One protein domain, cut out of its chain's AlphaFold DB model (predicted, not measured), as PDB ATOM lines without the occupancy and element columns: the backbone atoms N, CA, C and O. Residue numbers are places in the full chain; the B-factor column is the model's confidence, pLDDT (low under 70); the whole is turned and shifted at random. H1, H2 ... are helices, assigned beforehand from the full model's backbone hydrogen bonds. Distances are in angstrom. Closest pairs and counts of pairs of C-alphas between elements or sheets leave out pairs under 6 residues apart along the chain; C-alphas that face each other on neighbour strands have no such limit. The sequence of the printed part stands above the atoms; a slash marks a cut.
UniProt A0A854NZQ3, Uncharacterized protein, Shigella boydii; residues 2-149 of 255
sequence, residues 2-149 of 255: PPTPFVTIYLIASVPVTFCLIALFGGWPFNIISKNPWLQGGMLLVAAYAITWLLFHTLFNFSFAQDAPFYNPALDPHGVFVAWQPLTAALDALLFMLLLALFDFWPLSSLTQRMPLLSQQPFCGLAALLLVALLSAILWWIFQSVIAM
ATOM      1  N   PRO A   2     -24.695  11.617  48.729       58.44
ATOM      2  CA  PRO A   2     -24.092  12.356  47.619       58.44
ATOM      3  C   PRO A   2     -24.598  11.787  46.278       58.44
ATOM      4  O   PRO A   2     -24.900  10.590  46.220       58.44
ATOM      5  N   PRO A   3     -24.752  12.613  45.226       60.97
ATOM      6  CA  PRO A   3     -25.204  12.128  43.928       60.97
ATOM      7  C   PRO A   3     -24.238  11.058  43.415       60.97
ATOM      8  O   PRO A   3     -23.026  11.266  43.363       60.97
ATOM      9  N   THR A   4     -24.778   9.893  43.066       81.19
ATOM     10  CA  THR A   4     -23.986   8.786  42.527       81.19
ATOM     11  C   THR A   4     -23.505   9.125  41.113       81.19
ATOM     12  O   THR A   4     -24.276   9.745  40.371       81.19
ATOM     13  N   PRO A   5     -22.314   8.662  40.686       85.25
ATOM     14  CA  PRO A   5     -21.763   8.945  39.356       85.25
ATOM     15  C   PRO A   5     -22.731   8.706  38.188       85.25
ATOM     16  O   PRO A   5     -22.720   9.481  37.237       85.25
ATOM     17  N   PHE A   6     -23.630   7.718  38.290       90.06
ATOM     18  CA  PHE A   6     -24.692   7.457  37.309       90.06
ATOM     19  C   PHE A   6     -25.529   8.705  36.983       90.06
ATOM     20  O   PHE A   6     -25.671   9.085  35.823       90.06
ATOM     21  N   VAL A   7     -26.049   9.373  38.018       90.56
ATOM     22  CA  VAL A   7     -26.915  10.554  37.874       90.56
ATOM     23  C   VAL A   7     -26.102  11.743  37.382       90.56
ATOM     24  O   VAL A   7     -26.540  12.457  36.486       90.56
ATOM     25  N   THR A   8     -24.903  11.941  37.928       90.12
ATOM     26  CA  THR A   8     -24.031  13.054  37.536       90.12
ATOM     27  C   THR A   8     -23.658  12.974  36.056       90.12
ATOM     28  O   THR A   8     -23.817  13.957  35.338       90.12
ATOM     29  N   ILE A   9     -23.235  11.803  35.570       93.44
ATOM     30  CA  ILE A   9     -22.874  11.608  34.161       93.44
ATOM     31  C   ILE A   9     -24.091  11.782  33.248       93.44
ATOM     32  O   ILE A   9     -23.979  12.443  32.217       93.44
ATOM     33  N   TYR A  10     -25.258  11.264  33.640       94.75
ATOM     34  CA  TYR A  10     -26.504  11.475  32.904       94.75
ATOM     35  C   TYR A  10     -26.846  12.968  32.765       94.75
ATOM     36  O   TYR A  10     -27.139  13.447  31.668       94.75
ATOM     37  N   LEU A  11     -26.757  13.726  33.862       93.81
ATOM     38  CA  LEU A  11     -27.018  15.165  33.851       93.81
ATOM     39  C   LEU A  11     -25.990  15.923  33.004       93.81
ATOM     40  O   LEU A  11     -26.382  16.793  32.227       93.81
ATOM     41  N   ILE A  12     -24.703  15.568  33.075       93.50
ATOM     42  CA  ILE A  12     -23.668  16.169  32.221       93.50
ATOM     43  C   ILE A  12     -23.961  15.881  30.744       93.50
ATOM     44  O   ILE A  12     -23.970  16.808  29.939       93.50
ATOM     45  N   ALA A  13     -24.272  14.632  30.386       96.00
ATOM     46  CA  ALA A  13     -24.587  14.235  29.012       96.00
ATOM     47  C   ALA A  13     -25.844  14.932  28.457       96.00
ATOM     48  O   ALA A  13     -25.972  15.109  27.243       96.00
ATOM     49  N   SER A  14     -26.756  15.382  29.325       96.56
ATOM     50  CA  SER A  14     -27.935  16.147  28.905       96.56
ATOM     51  C   SER A  14     -27.604  17.537  28.359       96.56
ATOM     52  O   SER A  14     -28.330  18.049  27.502       96.56
ATOM     53  N   VAL A  15     -26.483  18.139  28.776       94.69
ATOM     54  CA  VAL A  15     -26.087  19.486  28.343       94.69
ATOM     55  C   VAL A  15     -25.692  19.513  26.857       94.69
ATOM     56  O   VAL A  15     -26.302  20.293  26.121       94.69
ATOM     57  N   PRO A  16     -24.777  18.653  26.353       96.44
ATOM     58  CA  PRO A  16     -24.500  18.551  24.920       96.44
ATOM     59  C   PRO A  16     -25.739  18.239  24.077       96.44
ATOM     60  O   PRO A  16     -25.917  18.840  23.021       96.44
ATOM     61  N   VAL A  17     -26.624  17.349  24.543       97.38
ATOM     62  CA  VAL A  17     -27.864  17.004  23.818       97.38
ATOM     63  C   VAL A  17     -28.793  18.214  23.719       97.38
ATOM     64  O   VAL A  17     -29.297  18.525  22.639       97.38
ATOM     65  N   THR A  18     -28.973  18.944  24.819       96.12
ATOM     66  CA  THR A  18     -29.772  20.176  24.842       96.12
ATOM     67  C   THR A  18     -29.179  21.225  23.903       96.12
ATOM     68  O   THR A  18     -29.901  21.820  23.100       96.12
ATOM     69  N   PHE A  19     -27.858  21.418  23.953       94.50
ATOM     70  CA  PHE A  19     -27.169  22.355  23.072       94.50
ATOM     71  C   PHE A  19     -27.301  21.948  21.601       94.50
ATOM     72  O   PHE A  19     -27.550  22.800  20.758       94.50
ATOM     73  N   CYS A  20     -27.231  20.655  21.287       96.06
ATOM     74  CA  CYS A  20     -27.439  20.142  19.937       96.06
ATOM     75  C   CYS A  20     -28.845  20.488  19.412       96.06
ATOM     76  O   CYS A  20     -28.983  21.069  18.332       96.06
ATOM     77  N   LEU A  21     -29.889  20.212  20.201       95.38
ATOM     78  CA  LEU A  21     -31.279  20.502  19.831       95.38
ATOM     79  C   LEU A  21     -31.544  22.002  19.629       95.38
ATOM     80  O   LEU A  21     -32.278  22.391  18.718       95.38
ATOM     81  N   ILE A  22     -30.955  22.853  20.471       92.81
ATOM     82  CA  ILE A  22     -31.157  24.303  20.398       92.81
ATOM     83  C   ILE A  22     -30.284  24.916  19.306       92.81
ATOM     84  O   ILE A  22     -30.797  25.570  18.404       92.81
ATOM     85  N   ALA A  23     -28.971  24.721  19.385       91.19
ATOM     86  CA  ALA A  23     -28.008  25.445  18.572       91.19
ATOM     87  C   ALA A  23     -27.901  24.881  17.150       91.19
ATOM     88  O   ALA A  23     -27.868  25.656  16.199       91.19
ATOM     89  N   LEU A  24     -27.889  23.550  16.980       93.44
ATOM     90  CA  LEU A  24     -27.765  22.941  15.648       93.44
ATOM     91  C   LEU A  24     -29.127  22.811  14.960       93.44
ATOM     92  O   LEU A  24     -29.279  23.159  13.787       93.44
ATOM     93  N   PHE A  25     -30.135  22.330  15.690       93.81
ATOM     94  CA  PHE A  25     -31.476  22.104  15.138       93.81
ATOM     95  C   PHE A  25     -32.417  23.312  15.269       93.81
ATOM     96  O   PHE A  25     -33.531  23.276  14.745       93.81
ATOM     97  N   GLY A  26     -32.006  24.400  15.928       89.75
ATOM     98  CA  GLY A  26     -32.825  25.613  16.057       89.75
ATOM     99  C   GLY A  26     -34.150  25.385  16.795       89.75
ATOM    100  O   GLY A  26     -35.135  26.074  16.518       89.75
ATOM    101  N   GLY A  27     -34.219  24.366  17.659       89.56
ATOM    102  CA  GLY A  27     -35.450  23.937  18.324       89.56
ATOM    103  C   GLY A  27     -36.425  23.154  17.433       89.56
ATOM    104  O   GLY A  27     -37.582  22.975  17.812       89.56
ATOM    105  N   TRP A  28     -36.001  22.692  16.253       91.88
ATOM    106  CA  TRP A  28     -36.782  21.762  15.433       91.88
ATOM    107  C   TRP A  28     -36.882  20.379  16.107       91.88
ATOM    108  O   TRP A  28     -35.905  19.937  16.713       91.88
ATOM    109  N   PRO A  29     -38.025  19.668  16.009       91.94
ATOM    110  CA  PRO A  29     -39.273  20.041  15.323       91.94
ATOM    111  C   PRO A  29     -40.235  20.884  16.176       91.94
ATOM    112  O   PRO A  29     -41.310  21.266  15.712       91.94
ATOM    113  N   PHE A  30     -39.886  21.180  17.428       91.19
ATOM    114  CA  PHE A  30     -40.778  21.801  18.414       91.19
ATOM    115  C   PHE A  30     -41.229  23.213  18.031       91.19
ATOM    116  O   PHE A  30     -42.361  23.600  18.329       91.19
ATOM    117  N   ASN A  31     -40.379  23.949  17.316       87.00
ATOM    118  CA  ASN A  31     -40.700  25.267  16.770       87.00
ATOM    119  C   ASN A  31     -41.812  25.245  15.696       87.00
ATOM    120  O   ASN A  31     -42.489  26.256  15.512       87.00
ATOM    121  N   ILE A  32     -42.040  24.104  15.031       88.88
ATOM    122  CA  ILE A  32     -43.146  23.905  14.080       88.88
ATOM    123  C   ILE A  32     -44.429  23.522  14.824       88.88
ATOM    124  O   ILE A  32     -45.513  23.979  14.467       88.88
ATOM    125  N   ILE A  33     -44.310  22.691  15.864       90.50
ATOM    126  CA  ILE A  33     -45.456  22.118  16.590       90.50
ATOM    127  C   ILE A  33     -46.220  23.191  17.373       90.50
ATOM    128  O   ILE A  33     -47.447  23.158  17.446       90.50
ATOM    129  N   SER A  34     -45.513  24.153  17.965       88.06
ATOM    130  CA  SER A  34     -46.136  25.212  18.756       88.06
ATOM    131  C   SER A  34     -45.403  26.524  18.588       88.06
ATOM    132  O   SER A  34     -44.184  26.535  18.491       88.06
ATOM    133  N   LYS A  35     -46.141  27.637  18.610       87.38
ATOM    134  CA  LYS A  35     -45.586  29.001  18.644       87.38
ATOM    135  C   LYS A  35     -45.478  29.570  20.062       87.38
ATOM    136  O   LYS A  35     -44.960  30.667  20.228       87.38
ATOM    137  N   ASN A  36     -45.993  28.863  21.074       91.31
ATOM    138  CA  ASN A  36     -45.926  29.308  22.465       91.31
ATOM    139  C   ASN A  36     -44.519  29.023  23.030       91.31
ATOM    140  O   ASN A  36     -44.177  27.842  23.153       91.31
ATOM    141  N   PRO A  37     -43.734  30.048  23.423       89.31
ATOM    142  CA  PRO A  37     -42.368  29.866  23.919       89.31
ATOM    143  C   PRO A  37     -42.270  28.926  25.127       89.31
ATOM    144  O   PRO A  37     -41.339  28.130  25.215       89.31
ATOM    145  N   TRP A  38     -43.259  28.957  26.026       91.69
ATOM    146  CA  TRP A  38     -43.294  28.075  27.197       91.69
ATOM    147  C   TRP A  38     -43.462  26.610  26.805       91.69
ATOM    148  O   TRP A  38     -42.768  25.740  27.326       91.69
ATOM    149  N   LEU A  39     -44.362  26.339  25.855       92.75
ATOM    150  CA  LEU A  39     -44.584  24.981  25.370       92.75
ATOM    151  C   LEU A  39     -43.369  24.483  24.578       92.75
ATOM    152  O   LEU A  39     -42.971  23.338  24.751       92.75
ATOM    153  N   GLN A  40     -42.762  25.334  23.743       90.38
ATOM    154  CA  GLN A  40     -41.538  25.002  23.007       90.38
ATOM    155  C   GLN A  40     -40.397  24.634  23.960       90.38
ATOM    156  O   GLN A  40     -39.794  23.575  23.799       90.38
ATOM    157  N   GLY A  41     -40.141  25.469  24.974       90.62
ATOM    158  CA  GLY A  41     -39.115  25.205  25.982       90.62
ATOM    159  C   GLY A  41     -39.387  23.921  26.766       90.62
ATOM    160  O   GLY A  41     -38.489  23.096  26.918       90.62
ATOM    161  N   GLY A  42     -40.635  23.703  27.193       94.50
ATOM    162  CA  GLY A  42     -41.040  22.480  27.891       94.50
ATOM    163  C   GLY A  42     -40.868  21.217  27.041       94.50
ATOM    164  O   GLY A  42     -40.290  20.239  27.510       94.50
ATOM    165  N   MET A  43     -41.311  21.239  25.778       94.44
ATOM    166  CA  MET A  43     -41.133  20.115  24.852       94.44
ATOM    167  C   MET A  43     -39.656  19.836  24.574       94.44
ATOM    168  O   MET A  43     -39.251  18.678  24.570       94.44
ATOM    169  N   LEU A  44     -38.849  20.885  24.387       94.44
ATOM    170  CA  LEU A  44     -37.415  20.748  24.150       94.44
ATOM    171  C   LEU A  44     -36.714  20.131  25.360       94.44
ATOM    172  O   LEU A  44     -35.898  19.231  25.186       94.44
ATOM    173  N   LEU A  45     -37.064  20.557  26.575       94.75
ATOM    174  CA  LEU A  45     -36.509  20.001  27.808       94.75
ATOM    175  C   LEU A  45     -36.836  18.509  27.948       94.75
ATOM    176  O   LEU A  45     -35.943  17.699  28.193       94.75
ATOM    177  N   VAL A  46     -38.106  18.139  27.753       96.62
ATOM    178  CA  VAL A  46     -38.542  16.735  27.797       96.62
ATOM    179  C   VAL A  46     -37.819  15.915  26.731       96.62
ATOM    180  O   VAL A  46     -37.322  14.832  27.029       96.62
ATOM    181  N   ALA A  47     -37.709  16.435  25.509       96.38
ATOM    182  CA  ALA A  47     -37.019  15.757  24.421       96.38
ATOM    183  C   ALA A  47     -35.519  15.597  24.682       96.38
ATOM    184  O   ALA A  47     -34.980  14.526  24.418       96.38
ATOM    185  N   ALA A  48     -34.856  16.618  25.228       96.88
ATOM    186  CA  ALA A  48     -33.443  16.552  25.569       96.88
ATOM    187  C   ALA A  48     -33.183  15.424  26.570       96.88
ATOM    188  O   ALA A  48     -32.385  14.536  26.285       96.88
ATOM    189  N   TYR A  49     -33.927  15.383  27.680       97.19
ATOM    190  CA  TYR A  49     -33.795  14.302  28.659       97.19
ATOM    191  C   TYR A  49     -34.196  12.936  28.096       97.19
ATOM    192  O   TYR A  49     -33.524  11.954  28.386       97.19
ATOM    193  N   ALA A  50     -35.236  12.846  27.264       97.69
ATOM    194  CA  ALA A  50     -35.632  11.579  26.648       97.69
ATOM    195  C   ALA A  50     -34.548  11.030  25.701       97.69
ATOM    196  O   ALA A  50     -34.231   9.840  25.741       97.69
ATOM    197  N   ILE A  51     -33.940  11.894  24.883       97.50
ATOM    198  CA  ILE A  51     -32.832  11.517  23.997       97.50
ATOM    199  C   ILE A  51     -31.603  11.141  24.826       97.50
ATOM    200  O   ILE A  51     -30.993  10.106  24.567       97.50
ATOM    201  N   THR A  52     -31.258  11.920  25.854       97.56
ATOM    202  CA  THR A  52     -30.158  11.574  26.763       97.56
ATOM    203  C   THR A  52     -30.410  10.245  27.457       97.56
ATOM    204  O   THR A  52     -29.489   9.445  27.556       97.56
ATOM    205  N   TRP A  53     -31.639   9.958  27.889       97.12
ATOM    206  CA  TRP A  53     -32.009   8.677  28.492       97.12
ATOM    207  C   TRP A  53     -31.792   7.517  27.528       97.12
ATOM    208  O   TRP A  53     -31.181   6.519  27.916       97.12
ATOM    209  N   LEU A  54     -32.196   7.675  26.266       97.69
ATOM    210  CA  LEU A  54     -31.966   6.677  25.226       97.69
ATOM    211  C   LEU A  54     -30.468   6.458  24.966       97.69
ATOM    212  O   LEU A  54     -30.011   5.317  24.902       97.69
ATOM    213  N   LEU A  55     -29.687   7.533  24.850       97.06
ATOM    214  CA  LEU A  55     -28.237   7.445  24.657       97.06
ATOM    215  C   LEU A  55     -27.543   6.831  25.875       97.06
ATOM    216  O   LEU A  55     -26.644   6.012  25.719       97.06
ATOM    217  N   PHE A  56     -27.981   7.177  27.083       96.38
ATOM    218  CA  PHE A  56     -27.425   6.657  28.326       96.38
ATOM    219  C   PHE A  56     -27.626   5.144  28.432       96.38
ATOM    220  O   PHE A  56     -26.668   4.420  28.679       96.38
ATOM    221  N   HIS A  57     -28.835   4.656  28.140       95.56
ATOM    222  CA  HIS A  57     -29.138   3.223  28.199       95.56
ATOM    223  C   HIS A  57     -28.517   2.410  27.067       95.56
ATOM    224  O   HIS A  57     -28.256   1.225  27.239       95.56
ATOM    225  N   THR A  58     -28.267   3.020  25.910       96.50
ATOM    226  CA  THR A  58     -27.663   2.302  24.780       96.50
ATOM    227  C   THR A  58     -26.136   2.344  24.805       96.50
ATOM    228  O   THR A  58     -25.495   1.357  24.448       96.50
ATOM    229  N   LEU A  59     -25.525   3.451  25.240       96.94
ATOM    230  CA  LEU A  59     -24.083   3.669  25.096       96.94
ATOM    231  C   LEU A  59     -23.280   3.496  26.387       96.94
ATOM    232  O   LEU A  59     -22.119   3.121  26.278       96.94
ATOM    233  N   PHE A  60     -23.831   3.759  27.577       97.19
ATOM    234  CA  PHE A  60     -23.030   3.870  28.805       97.19
ATOM    235  C   PHE A  60     -23.008   2.571  29.618       97.19
ATOM    236  O   PHE A  60     -24.050   2.032  29.986       97.19
ATOM    237  N   ASN A  61     -21.804   2.119  29.961       95.75
ATOM    238  CA  ASN A  61     -21.549   0.924  30.760       95.75
ATOM    239  C   ASN A  61     -20.660   1.245  31.967       95.75
ATOM    240  O   ASN A  61     -19.565   1.799  31.808       95.75
ATOM    241  N   PHE A  62     -21.108   0.870  33.166       94.31
ATOM    242  CA  PHE A  62     -20.397   1.136  34.421       94.31
ATOM    243  C   PHE A  62     -19.723  -0.099  35.028       94.31
ATOM    244  O   PHE A  62     -19.254  -0.035  36.163       94.31
ATOM    245  N   SER A  63     -19.604  -1.202  34.284       91.81
ATOM    246  CA  SER A  63     -18.982  -2.448  34.764       91.81
ATOM    247  C   SER A  63     -17.555  -2.277  35.299       91.81
ATOM    248  O   SER A  63     -17.153  -3.006  36.199       91.81
ATOM    249  N   PHE A  64     -16.808  -1.276  34.825       89.94
ATOM    250  CA  PHE A  64     -15.473  -0.952  35.344       89.94
ATOM    251  C   PHE A  64     -15.470  -0.566  36.835       89.94
ATOM    252  O   PHE A  64     -14.424  -0.606  37.474       89.94
ATOM    253  N   ALA A  65     -16.619  -0.155  37.379       89.44
ATOM    254  CA  ALA A  65     -16.763   0.308  38.752       89.44
ATOM    255  C   ALA A  65     -17.360  -0.757  39.688       89.44
ATOM    256  O   ALA A  65     -17.733  -0.406  40.800       89.44
ATOM    257  N   GLN A  66     -17.461  -2.026  39.278       89.94
ATOM    258  CA  GLN A  66     -18.132  -3.085  40.053       89.94
ATOM    259  C   GLN A  66     -17.638  -3.231  41.498       89.94
ATOM    260  O   GLN A  66     -18.444  -3.460  42.396       89.94
ATOM    261  N   ASP A  67     -16.338  -3.038  41.725       88.31
ATOM    262  CA  ASP A  67     -15.723  -3.139  43.053       88.31
ATOM    263  C   ASP A  67     -15.829  -1.838  43.873       88.31
ATOM    264  O   ASP A  67     -15.396  -1.773  45.026       88.31
ATOM    265  N   ALA A  68     -16.388  -0.772  43.292       85.50
ATOM    266  CA  ALA A  68     -16.489   0.523  43.940       85.50
ATOM    267  C   ALA A  68     -17.712   0.590  44.875       85.50
ATOM    268  O   ALA A  68     -18.805   0.152  44.518       85.50
ATOM    269  N   PRO A  69     -17.598   1.251  46.042       85.62
ATOM    270  CA  PRO A  69     -18.674   1.305  47.036       85.62
ATOM    271  C   PRO A  69     -19.927   2.057  46.560       85.62
ATOM    272  O   PRO A  69     -20.988   1.929  47.163       85.62
ATOM    273  N   PHE A  70     -19.817   2.865  45.500       85.75
ATOM    274  CA  PHE A  70     -20.949   3.578  44.907       85.75
ATOM    275  C   PHE A  70     -21.691   2.762  43.840       85.75
ATOM    276  O   PHE A  70     -22.742   3.208  43.372       85.75
ATOM    277  N   TYR A  71     -21.136   1.632  43.396       89.75
ATOM    278  CA  TYR A  71     -21.702   0.868  42.295       89.75
ATOM    279  C   TYR A  71     -22.978   0.155  42.725       89.75
ATOM    280  O   TYR A  71     -23.046  -0.491  43.768       89.75
ATOM    281  N   ASN A  72     -24.008   0.286  41.895       89.25
ATOM    282  CA  ASN A  72     -25.271  -0.401  42.072       89.25
ATOM    283  C   ASN A  72     -25.665  -1.034  40.731       89.25
ATOM    284  O   ASN A  72     -25.970  -0.284  39.801       89.25
ATOM    285  N   PRO A  73     -25.714  -2.376  40.630       88.06
ATOM    286  CA  PRO A  73     -26.105  -3.066  39.403       88.06
ATOM    287  C   PRO A  73     -27.475  -2.634  38.865       88.06
ATOM    288  O   PRO A  73     -27.677  -2.603  37.661       88.06
ATOM    289  N   ALA A  74     -28.414  -2.248  39.737       88.88
ATOM    290  CA  ALA A  74     -29.745  -1.802  39.319       88.88
ATOM    291  C   ALA A  74     -29.746  -0.431  38.614       88.88
ATOM    292  O   ALA A  74     -30.751  -0.057  38.013       88.88
ATOM    293  N   LEU A  75     -28.653   0.333  38.724       87.75
ATOM    294  CA  LEU A  75     -28.477   1.639  38.082       87.75
ATOM    295  C   LEU A  75     -27.511   1.585  36.886       87.75
ATOM    296  O   LEU A  75     -27.347   2.598  36.206       87.75
ATOM    297  N   ASP A  76     -26.870   0.440  36.632       91.12
ATOM    298  CA  ASP A  76     -25.975   0.251  35.490       91.12
ATOM    299  C   ASP A  76     -26.804   0.000  34.215       91.12
ATOM    300  O   ASP A  76     -27.562  -0.970  34.164       91.12
ATOM    301  N   PRO A  77     -26.694   0.843  33.171       90.94
ATOM    302  CA  PRO A  77     -27.462   0.660  31.945       90.94
ATOM    303  C   PRO A  77     -26.921  -0.469  31.064       90.94
ATOM    304  O   PRO A  77     -27.605  -0.882  30.129       90.94
ATOM    305  N   HIS A  78     -25.706  -0.958  31.342       92.12
ATOM    306  CA  HIS A  78     -25.041  -2.016  30.579       92.12
ATOM    307  C   HIS A  78     -24.940  -1.729  29.070       92.12
ATOM    308  O   HIS A  78     -25.067  -2.632  28.242       92.12
ATOM    309  N   GLY A  79     -24.687  -0.468  28.711       93.62
ATOM    310  CA  GLY A  79     -24.510  -0.046  27.326       93.62
ATOM    311  C   GLY A  79     -23.267  -0.636  26.648       93.62
ATOM    312  O   GLY A  79     -22.515  -1.436  27.215       93.62
ATOM    313  N   VAL A  80     -23.047  -0.220  25.401       96.12
ATOM    314  CA  VAL A  80     -21.991  -0.781  24.538       96.12
ATOM    315  C   VAL A  80     -20.579  -0.326  24.934       96.12
ATOM    316  O   VAL A  80     -19.626  -1.081  24.757       96.12
ATOM    317  N   PHE A  81     -20.427   0.886  25.472       96.56
ATOM    318  CA  PHE A  81     -19.128   1.512  25.727       96.56
ATOM    319  C   PHE A  81     -18.912   1.800  27.211       96.56
ATOM    320  O   PHE A  81     -19.848   2.123  27.943       96.56
ATOM    321  N   VAL A  82     -17.657   1.747  27.665       95.75
ATOM    322  CA  VAL A  82     -17.289   2.162  29.030       95.75
ATOM    323  C   VAL A  82     -17.695   3.620  29.223       95.75
ATOM    324  O   VAL A  82     -17.322   4.446  28.398       95.75
ATOM    325  N   ALA A  83     -18.418   3.947  30.299       94.62
ATOM    326  CA  ALA A  83     -19.122   5.224  30.489       94.62
ATOM    327  C   ALA A  83     -18.285   6.494  30.230       94.62
ATOM    328  O   ALA A  83     -18.830   7.501  29.776       94.62
ATOM    329  N   TRP A  84     -16.971   6.448  30.467       94.06
ATOM    330  CA  TRP A  84     -16.057   7.549  30.155       94.06
ATOM    331  C   TRP A  84     -16.020   7.885  28.659       94.06
ATOM    332  O   TRP A  84     -16.039   9.054  28.305       94.06
ATOM    333  N   GLN A  85     -16.056   6.889  27.771       95.81
ATOM    334  CA  GLN A  85     -15.981   7.077  26.317       95.81
ATOM    335  C   GLN A  85     -17.122   7.930  25.747       95.81
ATOM    336  O   GLN A  85     -16.834   8.979  25.164       95.81
ATOM    337  N   PRO A  86     -18.406   7.559  25.913       96.81
ATOM    338  CA  PRO A  86     -19.499   8.366  25.394       96.81
ATOM    339  C   PRO A  86     -19.619   9.715  26.117       96.81
ATOM    340  O   PRO A  86     -20.033  10.687  25.490       96.81
ATOM    341  N   LEU A  87     -19.211   9.819  27.391       96.69
ATOM    342  CA  LEU A  87     -19.163  11.104  28.094       96.69
ATOM    343  C   LEU A  87     -18.143  12.057  27.461       96.69
ATOM    344  O   LEU A  87     -18.484  13.192  27.123       96.69
ATOM    345  N   THR A  88     -16.906  11.594  27.275       96.88
ATOM    346  CA  THR A  88     -15.839  12.390  26.668       96.88
ATOM    347  C   THR A  88     -16.191  12.766  25.236       96.88
ATOM    348  O   THR A  88     -16.023  13.922  24.866       96.88
ATOM    349  N   ALA A  89     -16.766  11.844  24.456       97.06
ATOM    350  CA  ALA A  89     -17.222  12.134  23.098       97.06
ATOM    351  C   ALA A  89     -18.338  13.195  23.069       97.06
ATOM    352  O   ALA A  89     -18.348  14.059  22.195       97.06
ATOM    353  N   ALA A  90     -19.263  13.179  24.036       97.56
ATOM    354  CA  ALA A  90     -20.313  14.192  24.135       97.56
ATOM    355  C   ALA A  90     -19.755  15.585  24.486       97.56
ATOM    356  O   ALA A  90     -20.221  16.590  23.944       97.56
ATOM    357  N   LEU A  91     -18.751  15.658  25.368       97.44
ATOM    358  CA  LEU A  91     -18.073  16.913  25.711       97.44
ATOM    359  C   LEU A  91     -17.186  17.417  24.565       97.44
ATOM    360  O   LEU A  91     -17.183  18.608  24.268       97.44
ATOM    361  N   ASP A  92     -16.494  16.524  23.870       97.56
ATOM    362  CA  ASP A  92     -15.744  16.854  22.660       97.56
ATOM    363  C   ASP A  92     -16.666  17.401  21.552       97.56
ATOM    364  O   ASP A  92     -16.407  18.452  20.965       97.56
ATOM    365  N   ALA A  93     -17.826  16.780  21.331       97.69
ATOM    366  CA  ALA A  93     -18.834  17.322  20.421       97.69
ATOM    367  C   ALA A  93     -19.324  18.712  20.870       97.69
ATOM    368  O   ALA A  93     -19.476  19.615  20.044       97.69
ATOM    369  N   LEU A  94     -19.543  18.916  22.175       97.38
ATOM    370  CA  LEU A  94     -19.926  20.221  22.721       97.38
ATOM    371  C   LEU A  94     -18.863  21.294  22.470       97.38
ATOM    372  O   LEU A  94     -19.232  22.423  22.141       97.38
ATOM    373  N   LEU A  95     -17.576  20.952  22.550       96.69
ATOM    374  CA  LEU A  95     -16.487  21.863  22.196       96.69
ATOM    375  C   LEU A  95     -16.686  22.398  20.772       96.69
ATOM    376  O   LEU A  95     -16.725  23.612  20.570       96.69
ATOM    377  N   PHE A  96     -16.884  21.523  19.785       97.00
ATOM    378  CA  PHE A  96     -17.052  21.964  18.399       97.00
ATOM    379  C   PHE A  96     -18.390  22.662  18.139       97.00
ATOM    380  O   PHE A  96     -18.445  23.575  17.316       97.00
ATOM    381  N   MET A  97     -19.454  22.312  18.866       96.62
ATOM    382  CA  MET A  97     -20.711  23.066  18.811       96.62
ATOM    383  C   MET A  97     -20.537  24.511  19.316       96.62
ATOM    384  O   MET A  97     -21.048  25.443  18.694       96.62
ATOM    385  N   LEU A  98     -19.784  24.717  20.400       94.88
ATOM    386  CA  LEU A  98     -19.459  26.054  20.913       94.88
ATOM    387  C   LEU A  98     -18.485  26.799  19.997       94.88
ATOM    388  O   LEU A  98     -18.632  28.005  19.797       94.88
ATOM    389  N   LEU A  99     -17.539  26.091  19.380       94.69
ATOM    390  CA  LEU A  99     -16.653  26.675  18.380       94.69
ATOM    391  C   LEU A  99     -17.459  27.189  17.183       94.69
ATOM    392  O   LEU A  99     -17.268  28.326  16.764       94.69
ATOM    393  N   LEU A 100     -18.420  26.412  16.673       93.56
ATOM    394  CA  LEU A 100     -19.333  26.890  15.632       93.56
ATOM    395  C   LEU A 100     -20.118  28.128  16.080       93.56
ATOM    396  O   LEU A 100     -20.296  29.041  15.273       93.56
ATOM    397  N   ALA A 101     -20.524  28.200  17.351       91.44
ATOM    398  CA  ALA A 101     -21.181  29.382  17.902       91.44
ATOM    399  C   ALA A 101     -20.265  30.624  17.907       91.44
ATOM    400  O   ALA A 101     -20.733  31.705  17.563       91.44
ATOM    401  N   LEU A 102     -18.960  30.490  18.190       90.88
ATOM    402  CA  LEU A 102     -17.990  31.600  18.071       90.88
ATOM    403  C   LEU A 102     -17.836  32.117  16.631       90.88
ATOM    404  O   LEU A 102     -17.521  33.288  16.406       90.88
ATOM    405  N   PHE A 103     -18.059  31.248  15.648       90.75
ATOM    406  CA  PHE A 103     -18.079  31.602  14.229       90.75
ATOM    407  C   PHE A 103     -19.473  32.024  13.734       90.75
ATOM    408  O   PHE A 103     -19.648  32.201  12.529       90.75
ATOM    409  N   ASP A 104     -20.471  32.155  14.616       88.25
ATOM    410  CA  ASP A 104     -21.882  32.402  14.272       88.25
ATOM    411  C   ASP A 104     -22.416  31.439  13.202       88.25
ATOM    412  O   ASP A 104     -23.166  31.825  12.302       88.25
ATOM    413  N   PHE A 105     -21.973  30.180  13.249       89.00
ATOM    414  CA  PHE A 105     -22.301  29.160  12.254       89.00
ATOM    415  C   PHE A 105     -21.921  29.551  10.810       89.00
ATOM    416  O   PHE A 105     -22.479  29.013   9.851       89.00
ATOM    417  N   TRP A 106     -20.931  30.436  10.627       90.12
ATOM    418  CA  TRP A 106     -20.434  30.865   9.312       90.12
ATOM    419  C   TRP A 106     -20.075  29.712   8.355       90.12
ATOM    420  O   TRP A 106     -20.471  29.785   7.187       90.12
ATOM    421  N   PRO A 107     -19.398  28.624   8.791       87.31
ATOM    422  CA  PRO A 107     -19.102  27.503   7.896       87.31
ATOM    423  C   PRO A 107     -20.367  26.892   7.282       87.31
ATOM    424  O   PRO A 107     -20.380  26.527   6.107       87.31
ATOM    425  N   LEU A 108     -21.450  26.829   8.062       87.88
ATOM    426  CA  LEU A 108     -22.734  26.329   7.591       87.88
ATOM    427  C   LEU A 108     -23.418  27.332   6.675       87.88
ATOM    428  O   LEU A 108     -23.849  26.954   5.590       87.88
ATOM    429  N   SER A 109     -23.496  28.606   7.064       86.38
ATOM    430  CA  SER A 109     -24.187  29.608   6.247       86.38
ATOM    431  C   SER A 109     -23.531  29.767   4.869       86.38
ATOM    432  O   SER A 109     -24.236  29.806   3.858       86.38
ATOM    433  N   SER A 110     -22.198  29.715   4.793       86.81
ATOM    434  CA  SER A 110     -21.468  29.687   3.520       86.81
ATOM    435  C   SER A 110     -21.816  28.460   2.664       86.81
ATOM    436  O   SER A 110     -22.001  28.579   1.450       86.81
ATOM    437  N   LEU A 111     -21.978  27.284   3.279       85.19
ATOM    438  CA  LEU A 111     -22.390  26.069   2.575       85.19
ATOM    439  C   LEU A 111     -23.850  26.145   2.096       85.19
ATOM    440  O   LEU A 111     -24.143  25.753   0.965       85.19
ATOM    441  N   THR A 112     -24.758  26.710   2.897       83.75
ATOM    442  CA  THR A 112     -26.175  26.878   2.514       83.75
ATOM    443  C   THR A 112     -26.375  27.834   1.338       83.75
ATOM    444  O   THR A 112     -27.281  27.617   0.537       83.75
ATOM    445  N   GLN A 113     -25.504  28.837   1.164       83.56
ATOM    446  CA  GLN A 113     -25.521  29.701  -0.025       83.56
ATOM    447  C   GLN A 113     -25.236  28.915  -1.312       83.56
ATOM    448  O   GLN A 113     -25.757  29.257  -2.371       83.56
ATOM    449  N   ARG A 114     -24.429  27.850  -1.227       85.00
ATOM    450  CA  ARG A 114     -24.133  26.957  -2.359       85.00
ATOM    451  C   ARG A 114     -25.195  25.875  -2.535       85.00
ATOM    452  O   ARG A 114     -25.452  25.453  -3.658       85.00
ATOM    453  N   MET A 115     -25.802  25.418  -1.440       86.12
ATOM    454  CA  MET A 115     -26.804  24.352  -1.424       86.12
ATOM    455  C   MET A 115     -28.051  24.791  -0.640       86.12
ATOM    456  O   MET A 115     -28.131  24.550   0.567       86.12
ATOM    457  N   PRO A 116     -29.067  25.379  -1.300       81.31
ATOM    458  CA  PRO A 116     -30.240  25.934  -0.618       81.31
ATOM    459  C   PRO A 116     -31.089  24.879   0.104       81.31
ATOM    460  O   PRO A 116     -31.782  25.208   1.061       81.31
ATOM    461  N   LEU A 117     -30.998  23.601  -0.279       81.06
ATOM    462  CA  LEU A 117     -31.627  22.485   0.444       81.06
ATOM    463  C   LEU A 117     -31.136  22.369   1.899       81.06
ATOM    464  O   LEU A 117     -31.902  21.974   2.772       81.06
ATOM    465  N   LEU A 118     -29.889  22.764   2.176       84.38
ATOM    466  CA  LEU A 118     -29.314  22.750   3.524       84.38
ATOM    467  C   LEU A 118     -29.763  23.943   4.380       84.38
ATOM    468  O   LEU A 118     -29.425  23.991   5.555       84.38
ATOM    469  N   SER A 119     -30.509  24.905   3.827       81.19
ATOM    470  CA  SER A 119     -31.003  26.062   4.591       81.19
ATOM    471  C   SER A 119     -32.181  25.727   5.512       81.19
ATOM    472  O   SER A 119     -32.476  26.483   6.436       81.19
ATOM    473  N   GLN A 120     -32.850  24.594   5.283       87.12
ATOM    474  CA  GLN A 120     -34.030  24.183   6.039       87.12
ATOM    475  C   GLN A 120     -33.676  23.108   7.068       87.12
ATOM    476  O   GLN A 120     -32.843  22.230   6.829       87.12
ATOM    477  N   GLN A 121     -34.338  23.155   8.223       89.31
ATOM    478  CA  GLN A 121     -34.303  22.052   9.181       89.31
ATOM    479  C   GLN A 121     -35.155  20.885   8.646       89.31
ATOM    480  O   GLN A 121     -36.208  21.139   8.056       89.31
ATOM    481  N   PRO A 122     -34.734  19.619   8.813       90.88
ATOM    482  CA  PRO A 122     -33.628  19.156   9.661       90.88
ATOM    483  C   PRO A 122     -32.252  19.109   8.972       90.88
ATOM    484  O   PRO A 122     -31.259  18.784   9.618       90.88
ATOM    485  N   PHE A 123     -32.162  19.400   7.671       90.44
ATOM    486  CA  PHE A 123     -30.925  19.220   6.901       90.44
ATOM    487  C   PHE A 123     -29.785  20.129   7.367       90.44
ATOM    488  O   PHE A 123     -28.641  19.680   7.413       90.44
ATOM    489  N   CYS A 124     -30.094  21.368   7.763       90.00
ATOM    490  CA  CYS A 124     -29.111  22.281   8.351       90.00
ATOM    491  C   CYS A 124     -28.482  21.684   9.621       90.00
ATOM    492  O   CYS A 124     -27.259  21.559   9.710       90.00
ATOM    493  N   GLY A 125     -29.315  21.235  10.569       92.00
ATOM    494  CA  GLY A 125     -28.859  20.612  11.810       92.00
ATOM    495  C   GLY A 125     -28.075  19.322  11.578       92.00
ATOM    496  O   GLY A 125     -27.046  19.115  12.216       92.00
ATOM    497  N   LEU A 126     -28.484  18.494  10.611       93.81
ATOM    498  CA  LEU A 126     -27.750  17.280  10.235       93.81
ATOM    499  C   LEU A 126     -26.378  17.585   9.622       93.81
ATOM    500  O   LEU A 126     -25.401  16.921   9.962       93.81
ATOM    501  N   ALA A 127     -26.277  18.597   8.757       92.69
ATOM    502  CA  ALA A 127     -24.992  19.037   8.215       92.69
ATOM    503  C   ALA A 127     -24.080  19.594   9.320       92.69
ATOM    504  O   ALA A 127     -22.884  19.296   9.337       92.69
ATOM    505  N   ALA A 128     -24.647  20.344  10.272       93.56
ATOM    506  CA  ALA A 128     -23.926  20.832  11.445       93.56
ATOM    507  C   ALA A 128     -23.399  19.675  12.295       93.56
ATOM    508  O   ALA A 128     -22.229  19.658  12.667       93.56
ATOM    509  N   LEU A 129     -24.261  18.696  12.569       95.38
ATOM    510  CA  LEU A 129     -23.933  17.526  13.369       95.38
ATOM    511  C   LEU A 129     -22.843  16.686  12.701       95.38
ATOM    512  O   LEU A 129     -21.929  16.233  13.382       95.38
ATOM    513  N   LEU A 130     -22.896  16.523  11.377       95.50
ATOM    514  CA  LEU A 130     -21.859  15.828  10.615       95.50
ATOM    515  C   LEU A 130     -20.517  16.564  10.689       95.50
ATOM    516  O   LEU A 130     -19.486  15.928  10.890       95.50
ATOM    517  N   LEU A 131     -20.524  17.894  10.560       95.12
ATOM    518  CA  LEU A 131     -19.313  18.702  10.699       95.12
ATOM    519  C   LEU A 131     -18.718  18.578  12.108       95.12
ATOM    520  O   LEU A 131     -17.519  18.350  12.240       95.12
ATOM    521  N   VAL A 132     -19.553  18.682  13.145       97.00
ATOM    522  CA  VAL A 132     -19.145  18.485  14.544       97.00
ATOM    523  C   VAL A 132     -18.562  17.089  14.735       97.00
ATOM    524  O   VAL A 132     -17.452  16.971  15.236       97.00
ATOM    525  N   ALA A 133     -19.247  16.044  14.269       97.00
ATOM    526  CA  ALA A 133     -18.780  14.667  14.391       97.00
ATOM    527  C   ALA A 133     -17.436  14.437  13.682       97.00
ATOM    528  O   ALA A 133     -16.577  13.739  14.216       97.00
ATOM    529  N   LEU A 134     -17.228  15.039  12.505       97.25
ATOM    530  CA  LEU A 134     -15.967  14.944  11.769       97.25
ATOM    531  C   LEU A 134     -14.821  15.631  12.519       97.25
ATOM    532  O   LEU A 134     -13.742  15.055  12.641       97.25
ATOM    533  N   LEU A 135     -15.047  16.839  13.040       97.12
ATOM    534  CA  LEU A 135     -14.033  17.571  13.801       97.12
ATOM    535  C   LEU A 135     -13.713  16.880  15.135       97.12
ATOM    536  O   LEU A 135     -12.536  16.725  15.464       97.12
ATOM    537  N   SER A 136     -14.736  16.385  15.836       97.06
ATOM    538  CA  SER A 136     -14.589  15.550  17.032       97.06
ATOM    539  C   SER A 136     -13.783  14.288  16.750       97.06
ATOM    540  O   SER A 136     -12.813  14.001  17.442       97.06
ATOM    541  N   ALA A 137     -14.095  13.563  15.673       96.81
ATOM    542  CA  ALA A 137     -13.347  12.363  15.303       96.81
ATOM    543  C   ALA A 137     -11.861  12.657  15.031       96.81
ATOM    544  O   ALA A 137     -11.001  11.867  15.420       96.81
ATOM    545  N   ILE A 138     -11.547  13.800  14.407       97.50
ATOM    546  CA  ILE A 138     -10.161  14.236  14.189       97.50
ATOM    547  C   ILE A 138      -9.472  14.528  15.526       97.50
ATOM    548  O   ILE A 138      -8.364  14.040  15.750       97.50
ATOM    549  N   LEU A 139     -10.107  15.297  16.418       96.44
ATOM    550  CA  LEU A 139      -9.510  15.640  17.712       96.44
ATOM    551  C   LEU A 139      -9.292  14.391  18.568       96.44
ATOM    552  O   LEU A 139      -8.200  14.192  19.109       96.44
ATOM    553  N   TRP A 140     -10.297  13.521  18.621       95.44
ATOM    554  CA  TRP A 140     -10.221  12.228  19.282       95.44
ATOM    555  C   TRP A 140      -9.061  11.393  18.743       95.44
ATOM    556  O   TRP A 140      -8.248  10.897  19.519       95.44
ATOM    557  N   TRP A 141      -8.938  11.262  17.419       96.19
ATOM    558  CA  TRP A 141      -7.851  10.503  16.801       96.19
ATOM    559  C   TRP A 141      -6.471  11.056  17.189       96.19
ATOM    560  O   TRP A 141      -5.585  10.286  17.564       96.19
ATOM    561  N   ILE A 142      -6.297  12.381  17.197       96.06
ATOM    562  CA  ILE A 142      -5.035  13.017  17.607       96.06
ATOM    563  C   ILE A 142      -4.702  12.684  19.070       96.06
ATOM    564  O   ILE A 142      -3.619  12.173  19.351       96.06
ATOM    565  N   PHE A 143      -5.610  12.940  20.012       94.62
ATOM    566  CA  PHE A 143      -5.282  12.829  21.438       94.62
ATOM    567  C   PHE A 143      -5.314  11.395  21.970       94.62
ATOM    568  O   PHE A 143      -4.437  11.013  22.740       94.62
ATOM    569  N   GLN A 144      -6.283  10.588  21.541       91.62
ATOM    570  CA  GLN A 144      -6.449   9.222  22.037       91.62
ATOM    571  C   GLN A 144      -5.614   8.206  21.254       91.62
ATOM    572  O   GLN A 144      -5.137   7.243  21.842       91.62
ATOM    573  N   SER A 145      -5.420   8.391  19.940       90.25
ATOM    574  CA  SER A 145      -4.689   7.407  19.119       90.25
ATOM    575  C   SER A 145      -3.231   7.787  18.871       90.25
ATOM    576  O   SER A 145      -2.369   6.917  18.949       90.25
ATOM    577  N   VAL A 146      -2.932   9.059  18.574       93.50
ATOM    578  CA  VAL A 146      -1.553   9.490  18.262       93.50
ATOM    579  C   VAL A 146      -0.773   9.845  19.529       93.50
ATOM    580  O   VAL A 146       0.345   9.372  19.708       93.50
ATOM    581  N   ILE A 147      -1.355  10.663  20.408       94.19
ATOM    582  CA  ILE A 147      -0.720  11.085  21.670       94.19
ATOM    583  C   ILE A 147      -0.904  10.027  22.775       94.19
ATOM    584  O   ILE A 147      -0.111   9.987  23.711       94.19
ATOM    585  N   ALA A 148      -1.910   9.150  22.646       92.75
ATOM    586  CA  ALA A 148      -2.266   8.120  23.629       92.75
ATOM    587  C   ALA A 148      -2.524   8.687  25.041       92.75
ATOM    588  O   ALA A 148      -2.108   8.123  26.052       92.75
ATOM    589  N   MET A 149      -3.198   9.836  25.100       93.31
ATOM    590  CA  MET A 149      -3.571  10.504  26.343       93.31
ATOM    591  C   MET A 149      -4.689   9.740  27.058       93.31
ATOM    592  O   MET A 149      -5.647   9.317  26.412       93.31
TER     593      MET A 149
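Overview. This is residues 2 to 149 of the 255 residues of an uncharacterized protein of Shigella boydii (UniProt A0A854NZQ3). Two long helices, H1 and H4, run side by side in the middle of a flat body; H3 crosses H1 on one side and H7 crosses H4 on the other. A long loop, residues 60 to 83, lies at one end and the short helices H5 and H6 at the other, while residues 141 to 147 stick out. The 148 printed residues hold seven named helices, H1 to H7 in order, and no named strand: all helix, mostly crossed. The whole is only just compact, close to loose, with a radius of gyration of the C-alphas of 17.4 A and spans of 55 by 43 by 22 A.

Along the chain. Find C-alpha 5 at (-21.763, 8.945, 39.356); from there H1 runs 28.2 A to residue 24. H2 is residues 30 to 33, and H3, residues 37 to 59, covers 32.0 A. H4, residues 84 to 102, covers 27.0 A; H5, residues 106 to 114, and H6, residues 116 to 119, follow. H7, residues 123 to 146, runs 33.0 A to C-alpha 146 at (-1.553, 9.490, 18.262).

Arrangement. Look first at the hub, H7. Its residues 132 to 140 touch H4 at a steep tilt of 57 degrees, closest at C-alphas 96 and 132, 5.6 A. H1 touches H4 at a shallow tilt of 30 degrees, the same way, closest at C-alphas 16 and 94, 5.3 A. H1 touches H3 at a steep tilt of 53 degrees, closest at C-alphas 18 and 48, 5.2 A. Residues 40 to 44 of H3 touch H2, closest at C-alphas 30 and 40, 5.6 A. H5 touches H7, closest at C-alphas 108 and 128, 6.8 A; H5 and H6 touch only at the corner, closest at C-alphas 112 and 118, 5.3 A. H3 and H7 are apart. Every O i to N i+4 pair is within hydrogen-bond range in H3, H4 and H7, against 13 of 16 in H1 and 4 of 5 in H5; H2 and H6 are too short for such a pair.

Size, cuts and confidence. The C-alphas farthest apart, of Pro 69 and Arg 114, are 55.9 A apart. The printed part has no cut, and the link from H3 to H4 is long, 24 residues. Residues 2 to 3 have pLDDT under 70.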